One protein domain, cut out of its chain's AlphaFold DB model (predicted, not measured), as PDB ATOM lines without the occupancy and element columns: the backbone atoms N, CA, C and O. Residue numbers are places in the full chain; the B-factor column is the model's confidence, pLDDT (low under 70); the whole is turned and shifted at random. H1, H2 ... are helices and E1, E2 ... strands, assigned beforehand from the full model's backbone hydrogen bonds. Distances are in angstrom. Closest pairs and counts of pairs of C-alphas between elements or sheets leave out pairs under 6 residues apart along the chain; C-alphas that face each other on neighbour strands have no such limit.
ATOM      1  N   VAL A   9     -39.167  31.643 -52.846       96.25
ATOM      2  CA  VAL A   9     -40.004  32.848 -53.007       96.25
ATOM      3  C   VAL A   9     -41.418  32.603 -52.477       96.25
ATOM      4  O   VAL A   9     -41.957  33.430 -51.747       96.25
ATOM      5  N   ALA A  10     -42.019  31.461 -52.823       96.12
ATOM      6  CA  ALA A  10     -43.343  31.083 -52.347       96.12
ATOM      7  C   ALA A  10     -43.329  30.767 -50.845       96.12
ATOM      8  O   ALA A  10     -44.238  31.200 -50.137       96.12
ATOM      9  N   LYS A  11     -42.279  30.087 -50.352       95.62
ATOM     10  CA  LYS A  11     -42.086  29.826 -48.913       95.62
ATOM     11  C   LYS A  11     -42.042  31.137 -48.121       95.62
ATOM     12  O   LYS A  11     -42.815  31.313 -47.182       95.62
ATOM     13  N   LEU A  12     -41.201  32.078 -48.553       96.44
ATOM     14  CA  LEU A  12     -41.074  33.394 -47.936       96.44
ATOM     15  C   LEU A  12     -42.398  34.160 -47.987       96.44
ATOM     16  O   LEU A  12     -42.850  34.652 -46.957       96.44
ATOM     17  N   PHE A  13     -43.062  34.207 -49.147       96.88
ATOM     18  CA  PHE A  13     -44.356  34.878 -49.281       96.88
ATOM     19  C   PHE A  13     -45.373  34.346 -48.273       96.88
ATOM     20  O   PHE A  13     -45.969  35.138 -47.554       96.88
ATOM     21  N   ILE A  14     -45.544  33.021 -48.192       95.62
ATOM     22  CA  ILE A  14     -46.490  32.379 -47.273       95.62
ATOM     23  C   ILE A  14     -46.200  32.761 -45.816       95.62
ATOM     24  O   ILE A  14     -47.113  33.184 -45.106       95.62
ATOM     25  N   SER A  15     -44.935  32.669 -45.398       94.69
ATOM     26  CA  SER A  15     -44.534  32.905 -44.003       94.69
ATOM     27  C   SER A  15     -44.816  34.327 -43.501       94.69
ATOM     28  O   SER A  15     -45.048  34.536 -42.309       94.69
ATOM     29  N   ILE A  16     -44.851  35.310 -44.408       95.50
ATOM     30  CA  ILE A  16     -45.031  36.724 -44.057       95.50
ATOM     31  C   ILE A  16     -46.411  37.275 -44.446       95.50
ATOM     32  O   ILE A  16     -46.627  38.487 -44.360       95.50
ATOM     33  N   ILE A  17     -47.367  36.423 -44.849       96.19
ATOM     34  CA  ILE A  17     -48.735  36.857 -45.179       96.19
ATOM     35  C   ILE A  17     -49.321  37.672 -44.018       96.19
ATOM     36  O   ILE A  17     -49.412  37.223 -42.878       96.19
ATOM     37  N   GLY A  18     -49.737  38.899 -44.331       94.50
ATOM     38  CA  GLY A  18     -50.344  39.834 -43.378       94.50
ATOM     39  C   GLY A  18     -49.386  40.433 -42.354       94.50
ATOM     40  O   GLY A  18     -49.833  41.181 -41.485       94.50
ATOM     41  N   LYS A  19     -48.093  40.123 -42.450       94.06
ATOM     42  CA  LYS A  19     -47.049  40.635 -41.570       94.06
ATOM     43  C   LYS A  19     -46.218  41.692 -42.301       94.06
ATOM     44  O   LYS A  19     -46.149  41.742 -43.530       94.06
ATOM     45  N   LYS A  20     -45.586  42.554 -41.510       95.25
ATOM     46  CA  LYS A  20     -44.580  43.511 -41.966       95.25
ATOM     47  C   LYS A  20     -43.364  43.356 -41.072       95.25
ATOM     48  O   LYS A  20     -43.428  43.745 -39.908       95.25
ATOM     49  N   LEU A  21     -42.307  42.781 -41.625       95.12
ATOM     50  CA  LEU A  21     -41.197  42.212 -40.867       95.12
ATOM     51  C   LEU A  21     -39.858  42.788 -41.321       95.12
ATOM     52  O   LEU A  21     -39.732  43.183 -42.479       95.12
ATOM     53  N   THR A  22     -38.860  42.825 -40.442       96.06
ATOM     54  CA  THR A  22     -37.457  42.992 -40.860       96.06
ATOM     55  C   THR A  22     -36.952  41.731 -41.573       96.06
ATOM     56  O   THR A  22     -37.645  40.710 -41.628       96.06
ATOM     57  N   ILE A  23     -35.740  41.777 -42.137       94.81
ATOM     58  CA  ILE A  23     -35.125  40.599 -42.772       94.81
ATOM     59  C   ILE A  23     -34.904  39.484 -41.738       94.81
ATOM     60  O   ILE A  23     -35.154  38.319 -42.034       94.81
ATOM     61  N   GLU A  24     -34.486  39.832 -40.522       95.25
ATOM     62  CA  GLU A  24     -34.237  38.897 -39.422       95.25
ATOM     63  C   GLU A  24     -35.528  38.209 -38.968       95.25
ATOM     64  O   GLU A  24     -35.574  36.986 -38.835       95.25
ATOM     65  N   GLU A  25     -36.603  38.980 -38.789       95.62
ATOM     66  CA  GLU A  25     -37.919  38.443 -38.438       95.62
ATOM     67  C   GLU A  25     -38.450  37.519 -39.547       95.62
ATOM     68  O   GLU A  25     -38.907  36.410 -39.273       95.62
ATOM     69  N   ALA A  26     -38.335  37.927 -40.815       95.31
ATOM     70  CA  ALA A  26     -38.757  37.108 -41.949       95.31
ATOM     71  C   ALA A  26     -37.912  35.835 -42.116       95.31
ATOM     72  O   ALA A  26     -38.434  34.794 -42.514       95.31
ATOM     73  N   SER A  27     -36.618  35.892 -41.796       96.06
ATOM     74  CA  SER A  27     -35.732  34.725 -41.760       96.06
ATOM     75  C   SER A  27     -36.207  33.714 -40.716       96.06
ATOM     76  O   SER A  27     -36.351  32.535 -41.036       96.06
ATOM     77  N   SER A  28     -36.555  34.178 -39.510       94.38
ATOM     78  CA  SER A  28     -37.094  33.312 -38.456       94.38
ATOM     79  C   SER A  28     -38.423  32.661 -38.849       94.38
ATOM     80  O   SER A  28     -38.637  31.493 -38.553       94.38
ATOM     81  N   GLU A  29     -39.312  33.404 -39.508       92.56
ATOM     82  CA  GLU A  29     -40.657  32.942 -39.889       92.56
ATOM     83  C   GLU A  29     -40.648  31.994 -41.099       92.56
ATOM     84  O   GLU A  29     -41.467  31.085 -41.198       92.56
ATOM     85  N   SER A  30     -39.727  32.207 -42.041       92.56
ATOM     86  CA  SER A  30     -39.602  31.393 -43.260       92.56
ATOM     87  C   SER A  30     -38.643  30.211 -43.117       92.56
ATOM     88  O   SER A  30     -38.572  29.369 -44.018       92.56
ATOM     89  N   GLU A  31     -37.874  30.163 -42.027       93.31
ATOM     90  CA  GLU A  31     -36.737  29.256 -41.814       93.31
ATOM     91  C   GLU A  31     -35.677  29.340 -42.934       93.31
ATOM     92  O   GLU A  31     -34.922  28.396 -43.173       93.31
ATOM     93  N   LEU A  32     -35.644  30.447 -43.676       95.69
ATOM     94  CA  LEU A  32     -34.585  30.754 -44.635       95.69
ATOM     95  C   LEU A  32     -33.484  31.528 -43.913       95.69
ATOM     96  O   LEU A  32     -33.760  32.254 -42.961       95.69
ATOM     97  N   SER A  33     -32.235  31.430 -44.370       97.62
ATOM     98  CA  SER A  33     -31.167  32.272 -43.820       97.62
ATOM     99  C   SER A  33     -31.404  33.753 -44.147       97.62
ATOM    100  O   SER A  33     -32.011  34.084 -45.167       97.62
ATOM    101  N   ILE A  34     -30.881  34.648 -43.302       96.75
ATOM    102  CA  ILE A  34     -30.926  36.108 -43.508       96.75
ATOM    103  C   ILE A  34     -30.400  36.475 -44.904       96.75
ATOM    104  O   ILE A  34     -31.076  37.187 -45.647       96.75
ATOM    105  N   ASP A  35     -29.248  35.916 -45.294       96.75
ATOM    106  CA  ASP A  35     -28.642  36.131 -46.614       96.75
ATOM    107  C   ASP A  35     -29.580  35.705 -47.746       96.75
ATOM    108  O   ASP A  35     -29.725  36.416 -48.744       96.75
ATOM    109  N   ARG A  36     -30.273  34.570 -47.580       96.75
ATOM    110  CA  ARG A  36     -31.198  34.074 -48.596       96.75
ATOM    111  C   ARG A  36     -32.426  34.964 -48.719       96.75
ATOM    112  O   ARG A  36     -32.835  35.273 -49.834       96.75
ATOM    113  N   VAL A  37     -32.994  35.418 -47.602       96.31
ATOM    114  CA  VAL A  37     -34.100  36.388 -47.621       96.31
ATOM    115  C   VAL A  37     -33.659  37.670 -48.330       96.31
ATOM    116  O   VAL A  37     -34.362  38.126 -49.233       96.31
ATOM    117  N   ALA A  38     -32.484  38.210 -47.989       94.12
ATOM    118  CA  ALA A  38     -31.927  39.415 -48.605       94.12
ATOM    119  C   ALA A  38     -31.720  39.264 -50.125       94.12
ATOM    120  O   ALA A  38     -32.043  40.181 -50.890       94.12
ATOM    121  N   GLU A  39     -31.241  38.104 -50.581       95.25
ATOM    122  CA  GLU A  39     -31.085  37.783 -52.002       95.25
ATOM    123  C   GLU A  39     -32.440  37.732 -52.725       95.25
ATOM    124  O   GLU A  39     -32.619  38.392 -53.754       95.25
ATOM    125  N   LEU A  40     -33.422  37.011 -52.166       95.00
ATOM    126  CA  LEU A  40     -34.761  36.874 -52.753       95.00
ATOM    127  C   LEU A  40     -35.446  38.230 -52.916       95.00
ATOM    128  O   LEU A  40     -36.013  38.511 -53.970       95.00
ATOM    129  N   ILE A  41     -35.364  39.100 -51.909       91.81
ATOM    130  CA  ILE A  41     -35.980  40.429 -51.990       91.81
ATOM    131  C   ILE A  41     -35.167  41.400 -52.853       91.81
ATOM    132  O   ILE A  41     -35.670  42.469 -53.180       91.81
ATOM    133  N   SER A  42     -33.924  41.091 -53.225       90.44
ATOM    134  CA  SER A  42     -33.095  41.939 -54.102       90.44
ATOM    135  C   SER A  42     -33.154  41.513 -55.573       90.44
ATOM    136  O   SER A  42     -32.838  42.304 -56.460       90.44
ATOM    137  N   ASN A  43     -33.614  40.293 -55.852       91.00
ATOM    138  CA  ASN A  43     -33.806  39.781 -57.203       91.00
ATOM    139  C   ASN A  43     -35.030  40.424 -57.886       91.00
ATOM    140  O   ASN A  43     -36.148  40.344 -57.376       91.00
ATOM    141  N   GLN A  44     -34.847  40.998 -59.083       85.88
ATOM    142  CA  GLN A  44     -35.919  41.672 -59.835       85.88
ATOM    143  C   GLN A  44     -37.130  40.777 -60.144       85.88
ATOM    144  O   GLN A  44     -38.264  41.255 -60.109       85.88
ATOM    145  N   GLU A  45     -36.929  39.484 -60.419       87.69
ATOM    146  CA  GLU A  45     -38.039  38.571 -60.721       87.69
ATOM    147  C   GLU A  45     -38.926  38.304 -59.502       87.69
ATOM    148  O   GLU A  45     -40.128  38.065 -59.659       87.69
ATOM    149  N   SER A  46     -38.328  38.341 -58.311       89.75
ATOM    150  CA  SER A  46     -38.974  38.034 -57.033       89.75
ATOM    151  C   SER A  46     -39.507  39.287 -56.339       89.75
ATOM    152  O   SER A  46     -40.531  39.226 -55.661       89.75
ATOM    153  N   LEU A  47     -38.873  40.442 -56.565       88.56
ATOM    154  CA  LEU A  47     -39.220  41.719 -55.941       88.56
ATOM    155  C   LEU A  47     -40.684  42.111 -56.165       88.56
ATOM    156  O   LEU A  47     -41.309  42.669 -55.277       88.56
ATOM    157  N   LYS A  48     -41.275  41.768 -57.312       91.62
ATOM    158  CA  LYS A  48     -42.689  42.064 -57.603       91.62
ATOM    159  C   LYS A  48     -43.681  41.431 -56.614       91.62
ATOM    160  O   LYS A  48     -44.825  41.873 -56.555       91.62
ATOM    161  N   PHE A  49     -43.268  40.421 -55.845       95.75
ATOM    162  CA  PHE A  49     -44.096  39.761 -54.830       95.75
ATOM    163  C   PHE A  49     -43.938  40.357 -53.428       95.75
ATOM    164  O   PHE A  49     -44.659  39.950 -52.519       95.75
ATOM    165  N   PHE A  50     -43.034  41.324 -53.249       95.56
ATOM    166  CA  PHE A  50     -42.718  41.914 -51.953       95.56
ATOM    167  C   PHE A  50     -42.707  43.443 -52.029       95.56
ATOM    168  O   PHE A  50     -42.154  44.038 -52.949       95.56
ATOM    169  N   LYS A  51     -43.298  44.101 -51.034       94.31
ATOM    170  CA  LYS A  51     -43.167  45.545 -50.825       94.31
ATOM    171  C   LYS A  51     -42.018  45.786 -49.852       94.31
ATOM    172  O   LYS A  51     -41.872  45.049 -48.880       94.31
ATOM    173  N   LYS A  52     -41.219  46.817 -50.123       92.75
ATOM    174  CA  LYS A  52     -40.130  47.277 -49.258       92.75
ATOM    175  C   LYS A  52     -40.481  48.637 -48.686       92.75
ATOM    176  O   LYS A  52     -40.933  49.513 -49.419       92.75
ATOM    177  N   GLU A  53     -40.245  48.809 -47.397       90.81
ATOM    178  CA  GLU A  53     -40.391  50.090 -46.722       90.81
ATOM    179  C   GLU A  53     -39.108  50.418 -45.965       90.81
ATOM    180  O   GLU A  53     -38.737  49.731 -45.012       90.81
ATOM    181  N   GLU A  54     -38.437  51.478 -46.406       81.94
ATOM    182  CA  GLU A  54     -37.198  51.984 -45.822       81.94
ATOM    183  C   GLU A  54     -37.550  53.138 -44.884       81.94
ATOM    184  O   GLU A  54     -37.864  54.243 -45.323       81.94
ATOM    185  N   ASN A  55     -37.579  52.858 -43.581       73.12
ATOM    186  CA  ASN A  55     -37.727  53.901 -42.570       73.12
ATOM    187  C   ASN A  55     -36.508  53.889 -41.637       73.12
ATOM    188  O   ASN A  55     -35.484  54.460 -41.989       73.12
ATOM    189  N   LYS A  56     -36.574  53.192 -40.493       74.00
ATOM    190  CA  LYS A  56     -35.407  52.963 -39.616       74.00
ATOM    191  C   LYS A  56     -34.650  51.683 -39.968       74.00
ATOM    192  O   LYS A  56     -33.442  51.730 -40.134       74.00
ATOM    193  N   ASP A  57     -35.396  50.596 -40.154       83.44
ATOM    194  CA  ASP A  57     -34.914  49.307 -40.651       83.44
ATOM    195  C   ASP A  57     -35.706  48.952 -41.911       83.44
ATOM    196  O   ASP A  57     -36.887  49.311 -42.021       83.44
ATOM    197  N   LEU A  58     -35.071  48.256 -42.859       90.38
ATOM    198  CA  LEU A  58     -35.748  47.767 -44.058       90.38
ATOM    199  C   LEU A  58     -36.801  46.733 -43.651       90.38
ATOM    200  O   LEU A  58     -36.468  45.658 -43.149       90.38
ATOM    201  N   LYS A  59     -38.072  47.053 -43.898       95.06
ATOM    202  CA  LYS A  59     -39.187  46.131 -43.675       95.06
ATOM    203  C   LYS A  59     -39.738  45.603 -44.985       95.06
ATOM    204  O   LYS A  59     -39.847  46.343 -45.962       95.06
ATOM    205  N   ILE A  60     -40.136  44.338 -44.970       95.88
ATOM    206  CA  ILE A  60     -40.765  43.648 -46.087       95.88
ATOM    207  C   ILE A  60     -42.181  43.199 -45.733       95.88
ATOM    208  O   ILE A  60     -42.486  42.856 -44.589       95.88
ATOM    209  N   SER A  61     -43.055  43.211 -46.731       96.25
ATOM    210  CA  SER A  61     -44.409  42.658 -46.659       96.25
ATOM    211  C   SER A  61     -44.810  42.079 -48.014       96.25
ATOM    212  O   SER A  61     -44.166  42.347 -49.031       96.25
ATOM    213  N   CYS A  62     -45.862  41.263 -48.056       97.06
ATOM    214  CA  CYS A  62     -46.361  40.721 -49.317       97.06
ATOM    215  C   CYS A  62     -46.923  41.822 -50.227       97.06
ATOM    216  O   CYS A  62     -47.686  42.688 -49.794       97.06
ATOM    217  N   ASN A  63     -46.611  41.736 -51.518       95.88
ATOM    218  CA  ASN A  63     -47.386  42.390 -52.561       95.88
ATOM    219  C   ASN A  63     -48.419  41.402 -53.111       95.88
ATOM    220  O   ASN A  63     -48.038  40.364 -53.646       95.88
ATOM    221  N   TYR A  64     -49.709  41.727 -53.028       96.06
ATOM    222  CA  TYR A  64     -50.775  40.849 -53.514       96.06
ATOM    223  C   TYR A  64     -51.260  41.191 -54.930       96.06
ATOM    224  O   TYR A  64     -52.066  40.441 -55.481       96.06
ATOM    225  N   SER A  65     -50.772  42.281 -55.543       92.19
ATOM    226  CA  SER A  65     -51.280  42.772 -56.838       92.19
ATOM    227  C   SER A  65     -51.190  41.732 -57.958       92.19
ATOM    228  O   SER A  65     -52.079  41.639 -58.801       92.19
ATOM    229  N   TRP A  66     -50.160  40.881 -57.919       93.62
ATOM    230  CA  TRP A  66     -49.952  39.821 -58.906       93.62
ATOM    231  C   TRP A  66     -51.116  38.824 -58.976       93.62
ATOM    232  O   TRP A  66     -51.283  38.167 -59.999       93.62
ATOM    233  N   ILE A  67     -51.912  38.687 -57.911       95.06
ATOM    234  CA  ILE A  67     -52.981  37.688 -57.820       95.06
ATOM    235  C   ILE A  67     -54.125  38.063 -58.755       95.06
ATOM    236  O   ILE A  67     -54.533  37.245 -59.576       95.06
ATOM    237  N   SER A  68     -54.618  39.302 -58.678       92.12
ATOM    238  CA  SER A  68     -55.686  39.761 -59.573       92.12
ATOM    239  C   SER A  68     -55.217  39.791 -61.029       92.12
ATOM    240  O   SER A  68     -55.954  39.363 -61.912       92.12
ATOM    241  N   GLU A  69     -53.966  40.183 -61.278       90.19
ATOM    242  CA  GLU A  69     -53.360  40.161 -62.611       90.19
ATOM    243  C   GLU A  69     -53.269  38.739 -63.185       90.19
ATOM    244  O   GLU A  69     -53.541  38.524 -64.368       90.19
ATOM    245  N   ASN A  70     -52.906  37.752 -62.356       91.00
ATOM    246  CA  ASN A  70     -52.868  36.349 -62.762       91.00
ATOM    247  C   ASN A  70     -54.278  35.818 -63.051       91.00
ATOM    248  O   ASN A  70     -54.496  35.156 -64.066       91.00
ATOM    249  N   LEU A  71     -55.256  36.175 -62.212       92.06
ATOM    250  CA  LEU A  71     -56.660  35.829 -62.426       92.06
ATOM    251  C   LEU A  71     -57.194  36.425 -63.732       92.06
ATOM    252  O   LEU A  71     -57.789  35.705 -64.529       92.06
ATOM    253  N   SER A  72     -56.940  37.706 -64.008       90.00
ATOM    254  CA  SER A  72     -57.389  38.371 -65.239       90.00
ATOM    255  C   SER A  72     -56.791  37.780 -66.515       90.00
ATOM    256  O   SER A  72     -57.383  37.916 -67.583       90.00
ATOM    257  N   ALA A  73     -55.639  37.111 -66.424       89.62
ATOM    258  CA  ALA A  73     -55.063  36.383 -67.549       89.62
ATOM    259  C   ALA A  73     -55.779  35.046 -67.829       89.62
ATOM    260  O   ALA A  73     -55.696  34.536 -68.945       89.62
ATOM    261  N   LYS A  74     -56.473  34.476 -66.833       89.56
ATOM    262  CA  LYS A  74     -57.147  33.167 -66.909       89.56
ATOM    263  C   LYS A  74     -58.654  33.281 -67.121       89.56
ATOM    264  O   LYS A  74     -59.246  32.445 -67.799       89.56
ATOM    265  N   ILE A  75     -59.278  34.303 -66.542       90.31
ATOM    266  CA  ILE A  75     -60.725  34.518 -66.574       90.31
ATOM    267  C   ILE A  75     -61.059  35.957 -66.953       90.31
ATOM    268  O   ILE A  75     -60.334  36.902 -66.645       90.31
ATOM    269  N   LYS A  76     -62.202  36.133 -67.619       87.81
ATOM    270  CA  LYS A  76     -62.673  37.456 -68.029       87.81
ATOM    271  C   LYS A  76     -63.234  38.199 -66.815       87.81
ATOM    272  O   LYS A  76     -64.336  37.900 -66.362       87.81
ATOM    273  N   LEU A  77     -62.472  39.176 -66.328       88.12
ATOM    274  CA  LEU A  77     -62.859  40.089 -65.251       88.12
ATOM    275  C   LEU A  77     -62.913  41.526 -65.776       88.12
ATOM    276  O   LEU A  77     -62.104  41.933 -66.610       88.12
ATOM    277  N   ARG A  78     -63.882  42.300 -65.297       90.19
ATOM    278  CA  ARG A  78     -63.997  43.741 -65.558       90.19
ATOM    279  C   ARG A  78     -63.052  44.511 -64.639       90.19
ATOM    280  O   ARG A  78     -62.783  44.065 -63.531       90.19
ATOM    281  N   THR A  79     -62.643  45.716 -65.035       91.56
ATOM    282  CA  THR A  79     -61.750  46.581 -64.237       91.56
ATOM    283  C   THR A  79     -62.208  46.730 -62.786       91.56
ATOM    284  O   THR A  79     -61.428  46.496 -61.870       91.56
ATOM    285  N   LYS A  80     -63.502  46.992 -62.567       91.00
ATOM    286  CA  LYS A  80     -64.077  47.094 -61.219       91.00
ATOM    287  C   LYS A  80     -63.941  45.797 -60.404       91.00
ATOM    288  O   LYS A  80     -63.699  45.847 -59.208       91.00
ATOM    289  N   GLU A  81     -64.079  44.634 -61.039       91.31
ATOM    290  CA  GLU A  81     -63.937  43.332 -60.363       91.31
ATOM    291  C   GLU A  81     -62.473  43.069 -59.983       91.31
ATOM    292  O   GLU A  81     -62.201  42.523 -58.920       91.31
ATOM    293  N   ILE A  82     -61.526  43.506 -60.818       92.44
ATOM    294  CA  ILE A  82     -60.085  43.442 -60.534       92.44
ATOM    295  C   ILE A  82     -59.739  44.333 -59.334       92.44
ATOM    296  O   ILE A  82     -59.028  43.898 -58.429       92.44
ATOM    297  N   GLU A  83     -60.267  45.559 -59.296       93.12
ATOM    298  CA  GLU A  83     -60.103  46.489 -58.171       93.12
ATOM    299  C   GLU A  83     -60.679  45.918 -56.868       93.12
ATOM    300  O   GLU A  83     -60.011  45.946 -55.833       93.12
ATOM    301  N   GLU A  84     -61.883  45.339 -56.920       93.38
ATOM    302  CA  GLU A  84     -62.506  44.674 -55.771       93.38
ATOM    303  C   GLU A  84     -61.666  43.488 -55.275       93.38
ATOM    304  O   GLU A  84     -61.433  43.364 -54.071       93.38
ATOM    305  N   ILE A  85     -61.159  42.642 -56.180       94.94
ATOM    306  CA  ILE A  85     -60.276  41.524 -55.819       94.94
ATOM    307  C   ILE A  85     -58.982  42.046 -55.187       94.94
ATOM    308  O   ILE A  85     -58.591  41.548 -54.137       94.94
ATOM    309  N   ASN A  86     -58.346  43.076 -55.749       95.12
ATOM    310  CA  ASN A  86     -57.151  43.684 -55.152       95.12
ATOM    311  C   ASN A  86     -57.409  44.170 -53.720       95.12
ATOM    312  O   ASN A  86     -56.629  43.870 -52.817       95.12
ATOM    313  N   ALA A  87     -58.530  44.855 -53.488       95.44
ATOM    314  CA  ALA A  87     -58.908  45.300 -52.152       95.44
ATOM    315  C   ALA A  87     -59.121  44.119 -51.189       95.44
ATOM    316  O   ALA A  87     -58.667  44.168 -50.043       95.44
ATOM    317  N   ILE A  88     -59.767  43.038 -51.643       96.31
ATOM    318  CA  ILE A  88     -59.940  41.803 -50.862       96.31
ATOM    319  C   ILE A  88     -58.581  41.192 -50.506       96.31
ATOM    320  O   ILE A  88     -58.361  40.846 -49.343       96.31
ATOM    321  N   MET A  89     -57.667  41.086 -51.471       96.62
ATOM    322  CA  MET A  89     -56.366  40.455 -51.259       96.62
ATOM    323  C   MET A  89     -55.463  41.254 -50.313       96.62
ATOM    324  O   MET A  89     -54.728  40.661 -49.532       96.62
ATOM    325  N   GLU A  90     -55.562  42.582 -50.313       94.94
ATOM    326  CA  GLU A  90     -54.805  43.433 -49.387       94.94
ATOM    327  C   GLU A  90     -55.414  43.457 -47.972       94.94
ATOM    328  O   GLU A  90     -54.685  43.493 -46.982       94.94
ATOM    329  N   THR A  91     -56.747  43.434 -47.841       94.62
ATOM    330  CA  THR A  91     -57.415  43.738 -46.555       94.62
ATOM    331  C   THR A  91     -58.030  42.537 -45.839       94.62
ATOM    332  O   THR A  91     -58.066  42.505 -44.603       94.62
ATOM    333  N   LYS A  92     -58.535  41.551 -46.588       96.38
ATOM    334  CA  LYS A  92     -59.285  40.404 -46.051       96.38
ATOM    335  C   LYS A  92     -58.502  39.104 -46.141       96.38
ATOM    336  O   LYS A  92     -58.469  38.358 -45.165       96.38
ATOM    337  N   PHE A  93     -57.845  38.849 -47.272       96.69
ATOM    338  CA  PHE A  93     -57.104  37.609 -47.493       96.69
ATOM    339  C   PHE A  93     -56.062  37.302 -46.409       96.69
ATOM    340  O   PHE A  93     -56.009  36.153 -45.986       96.69
ATOM    341  N   PRO A  94     -55.290  38.264 -45.869       95.56
ATOM    342  CA  PRO A  94     -54.300  37.918 -44.855       95.56
ATOM    343  C   PRO A  94     -54.928  37.412 -43.553       95.56
ATOM    344  O   PRO A  94     -54.413  36.489 -42.928       95.56
ATOM    345  N   LYS A  95     -56.081  37.975 -43.169       94.44
ATOM    346  CA  LYS A  95     -56.858  37.510 -42.011       94.44
ATOM    347  C   LYS A  95     -57.440  36.125 -42.274       94.44
ATOM    348  O   LYS A  95     -57.334  35.252 -41.424       94.44
ATOM    349  N   HIS A  96     -57.983  35.928 -43.474       95.06
ATOM    350  CA  HIS A  96     -58.504  34.642 -43.929       95.06
ATOM    351  C   HIS A  96     -57.432  33.551 -43.914       95.06
ATOM    352  O   HIS A  96     -57.643  32.486 -43.351       95.06
ATOM    353  N   ALA A  97     -56.261  33.817 -44.491       94.00
ATOM    354  CA  ALA A  97     -55.147  32.882 -44.480       94.00
ATOM    355  C   ALA A  97     -54.706  32.588 -43.040       94.00
ATOM    356  O   ALA A  97     -54.541  31.435 -42.664       94.00
ATOM    357  N   LYS A  98     -54.617  33.599 -42.173       92.38
ATOM    358  CA  LYS A  98     -54.301  33.352 -40.764       92.38
ATOM    359  C   LYS A  98     -55.320  32.429 -40.076       92.38
ATOM    360  O   LYS A  98     -54.917  31.614 -39.258       92.38
ATOM    361  N   GLU A  99     -56.606  32.538 -40.384       92.00
ATOM    362  CA  GLU A  99     -57.655  31.740 -39.731       92.00
ATOM    363  C   GLU A  99     -57.794  30.329 -40.325       92.00
ATOM    364  O   GLU A  99     -57.875  29.358 -39.581       92.00
ATOM    365  N   TYR A 100     -57.774  30.198 -41.654       91.56
ATOM    366  CA  TYR A 100     -58.090  28.938 -42.349       91.56
ATOM    367  C   TYR A 100     -56.876  28.247 -42.971       91.56
ATOM    368  O   TYR A 100     -56.994  27.150 -43.525       91.56
ATOM    369  N   TRP A 101     -55.721  28.915 -42.997       92.44
ATOM    370  CA  TRP A 101     -54.489  28.364 -43.551       92.44
ATOM    371  C   TRP A 101     -53.419  28.070 -42.509       92.44
ATOM    372  O   TRP A 101     -52.465  27.371 -42.845       92.44
ATOM    373  N   SER A 102     -53.573  28.559 -41.281       86.25
ATOM    374  CA  SER A 102     -52.585  28.302 -40.242       86.25
ATOM    375  C   SER A 102     -52.660  26.878 -39.712       86.25
ATOM    376  O   SER A 102     -53.747  26.366 -39.451       86.25
ATOM    377  N   ASP A 103     -51.486  26.302 -39.495       76.38
ATOM    378  CA  ASP A 103     -51.255  25.127 -38.663       76.38
ATOM    379  C   ASP A 103     -50.244  25.537 -37.580       76.38
ATOM    380  O   ASP A 103     -49.291  26.262 -37.875       76.38
ATOM    381  N   ASP A 104     -50.502  25.199 -36.317       69.62
ATOM    382  CA  ASP A 104     -49.683  25.629 -35.168       69.62
ATOM    383  C   ASP A 104     -49.319  27.136 -35.155       69.62
ATOM    384  O   ASP A 104     -48.209  27.548 -34.822       69.62
ATOM    385  N   SER A 105     -50.291  27.998 -35.482       74.69
ATOM    386  CA  SER A 105     -50.173  29.473 -35.560       74.69
ATOM    387  C   SER A 105     -49.372  30.044 -36.740       74.69
ATOM    388  O   SER A 105     -49.348  31.269 -36.900       74.69
ATOM    389  N   ASN A 106     -48.791  29.196 -37.592       81.50
ATOM    390  CA  ASN A 106     -48.059  29.612 -38.785       81.50
ATOM    391  C   ASN A 106     -48.834  29.265 -40.052       81.50
ATOM    392  O   ASN A 106     -49.348  28.161 -40.211       81.50
ATOM    393  N   ILE A 107     -48.896  30.205 -40.993       86.62
ATOM    394  CA  ILE A 107     -49.509  29.941 -42.294       86.62
ATOM    395  C   ILE A 107     -48.555  29.037 -43.070       86.62
ATOM    396  O   ILE A 107     -47.427  29.432 -43.355       86.62
ATOM    397  N   THR A 108     -49.004  27.839 -43.430       86.88
ATOM    398  CA  THR A 108     -48.204  26.872 -44.192       86.88
ATOM    399  C   THR A 108     -49.031  26.283 -45.327       86.88
ATOM    400  O   THR A 108     -50.256  26.185 -45.252       86.88
ATOM    401  N   ARG A 109     -48.385  25.917 -46.436       90.06
ATOM    402  CA  ARG A 109     -49.027  25.212 -47.555       90.06
ATOM    403  C   ARG A 109     -48.056  24.227 -48.176       90.06
ATOM    404  O   ARG A 109     -46.864  24.509 -48.268       90.06
ATOM    405  N   ASP A 110     -48.584  23.098 -48.639       88.19
ATOM    406  CA  ASP A 110     -47.796  22.117 -49.376       88.19
ATOM    407  C   ASP A 110     -47.431  22.663 -50.762       88.19
ATOM    408  O   ASP A 110     -48.222  22.623 -51.707       88.19
ATOM    409  N   LEU A 111     -46.210  23.183 -50.866       89.62
ATOM    410  CA  LEU A 111     -45.644  23.676 -52.115       89.62
ATOM    411  C   LEU A 111     -45.092  22.556 -53.010       89.62
ATOM    412  O   LEU A 111     -44.708  22.824 -54.145       89.62
ATOM    413  N   VAL A 112     -45.053  21.299 -52.553       89.75
ATOM    414  CA  VAL A 112     -44.609  20.166 -53.378       89.75
ATOM    415  C   VAL A 112     -45.704  19.813 -54.380       89.75
ATOM    416  O   VAL A 112     -45.457  19.790 -55.593       89.75
ATOM    417  N   SER A 113     -46.935  19.603 -53.906       86.62
ATOM    418  CA  SER A 113     -48.050  19.234 -54.784       86.62
ATOM    419  C   SER A 113     -48.533  20.402 -55.645       86.62
ATOM    420  O   SER A 113     -48.745  20.212 -56.845       86.62
ATOM    421  N   ARG A 114     -48.626  21.621 -55.096       87.81
ATOM    422  CA  ARG A 114     -49.230  22.784 -55.772       87.81
ATOM    423  C   ARG A 114     -48.403  24.053 -55.626       87.81
ATOM    424  O   ARG A 114     -47.698  24.235 -54.642       87.81
TER     425      ARG A 114
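Overview. This is residues 9 to 114 of the 232 residues of an uncharacterized protein of Marine Group III euryarchaeote CG-Epi2 (UniProt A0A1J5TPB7). Two lobes joined by a short link: in one, the short helices H1 to H4 gather beside a two-stranded hairpin, E1 and E2, with E2 packed on H2; in the other, H5 and H6 form a helical hairpin, with H7 just beyond the last residues of H6. From H7 a stretch with no named element, residues 101 to 114, leads back toward the side of H1. The printed part has 106 residues, with seven named helices and two named strands in the order H1 H2 H3 H4 E1 E2 H5 H6 H7; the sheet, E1 - E2, is antiparallel, and the class is mostly helix. The whole is compact, with a radius of gyration of the C-alphas of 14.4 A and spans of 40 by 31 by 26 A.

Arrangement. H1, residues 9 to 15, touches H2, residues 23 to 30, about perpendicular at 84 degrees; their closest C-alphas, of Ser 15 and Ser 30, are 5.2 A apart. H2 touches H3, residues 34 to 42, about perpendicular at 80 degrees, closest at the C-alphas of Ser 27 and Ile 34, 5.3 A. H3 and H4, residues 44 to 47, only just touch, with 3 pairs of C-alphas within 8 A, and only at the corner by their link; the closest are Ile 41 and Leu 47, 5.3 A. E1, residues 50 to 54, and E2, residues 58 to 62, form an antiparallel hairpin at 155 degrees, with N 51 and O 61 at 2.8 A and N 53 and O 59 at 2.9 A, within hydrogen-bond range. The closest C-alphas of H2 and E2, those of Ile 23 and Lys 59, are 6.9 A apart. H5, residues 65 to 74, and H6, residues 79 to 91, form a helical hairpin; they touch, opposite ways at a steep tilt of 41 degrees, closest at the C-alphas of Ser 68 and Ile 82, 5.8 A. H7, residues 93 to 100, is near H6, and the two meet only through their link. H1 and H5 are apart. In H1, H2, H3, H5, H6 and H7 every O i to N i+4 pair is within hydrogen-bond range; H4 is too short for such a pair, and its one O i to N i+3 pair is not within range.

Along the chain. H1 begins at C-alpha 9, (-40.004, 32.848, -53.007). H3 measures 12.3 A from first to last C-alpha, E1 13.0 A, E2 13.8 A and H5 15.1 A. H6, the longest helix, measures 18.4 A and begins at C-alpha 79, (-61.750, 46.581, -64.237). H7 ends at C-alpha 100, (-58.090, 28.938, -42.349).

Size, cuts and confidence. The two C-alphas farthest apart, those of Lys 56 and Lys 76, are 42.3 A apart. The printed part has no cut and no long link. The mean pLDDT of the printed part is 91.9, and residue 104 is under 70.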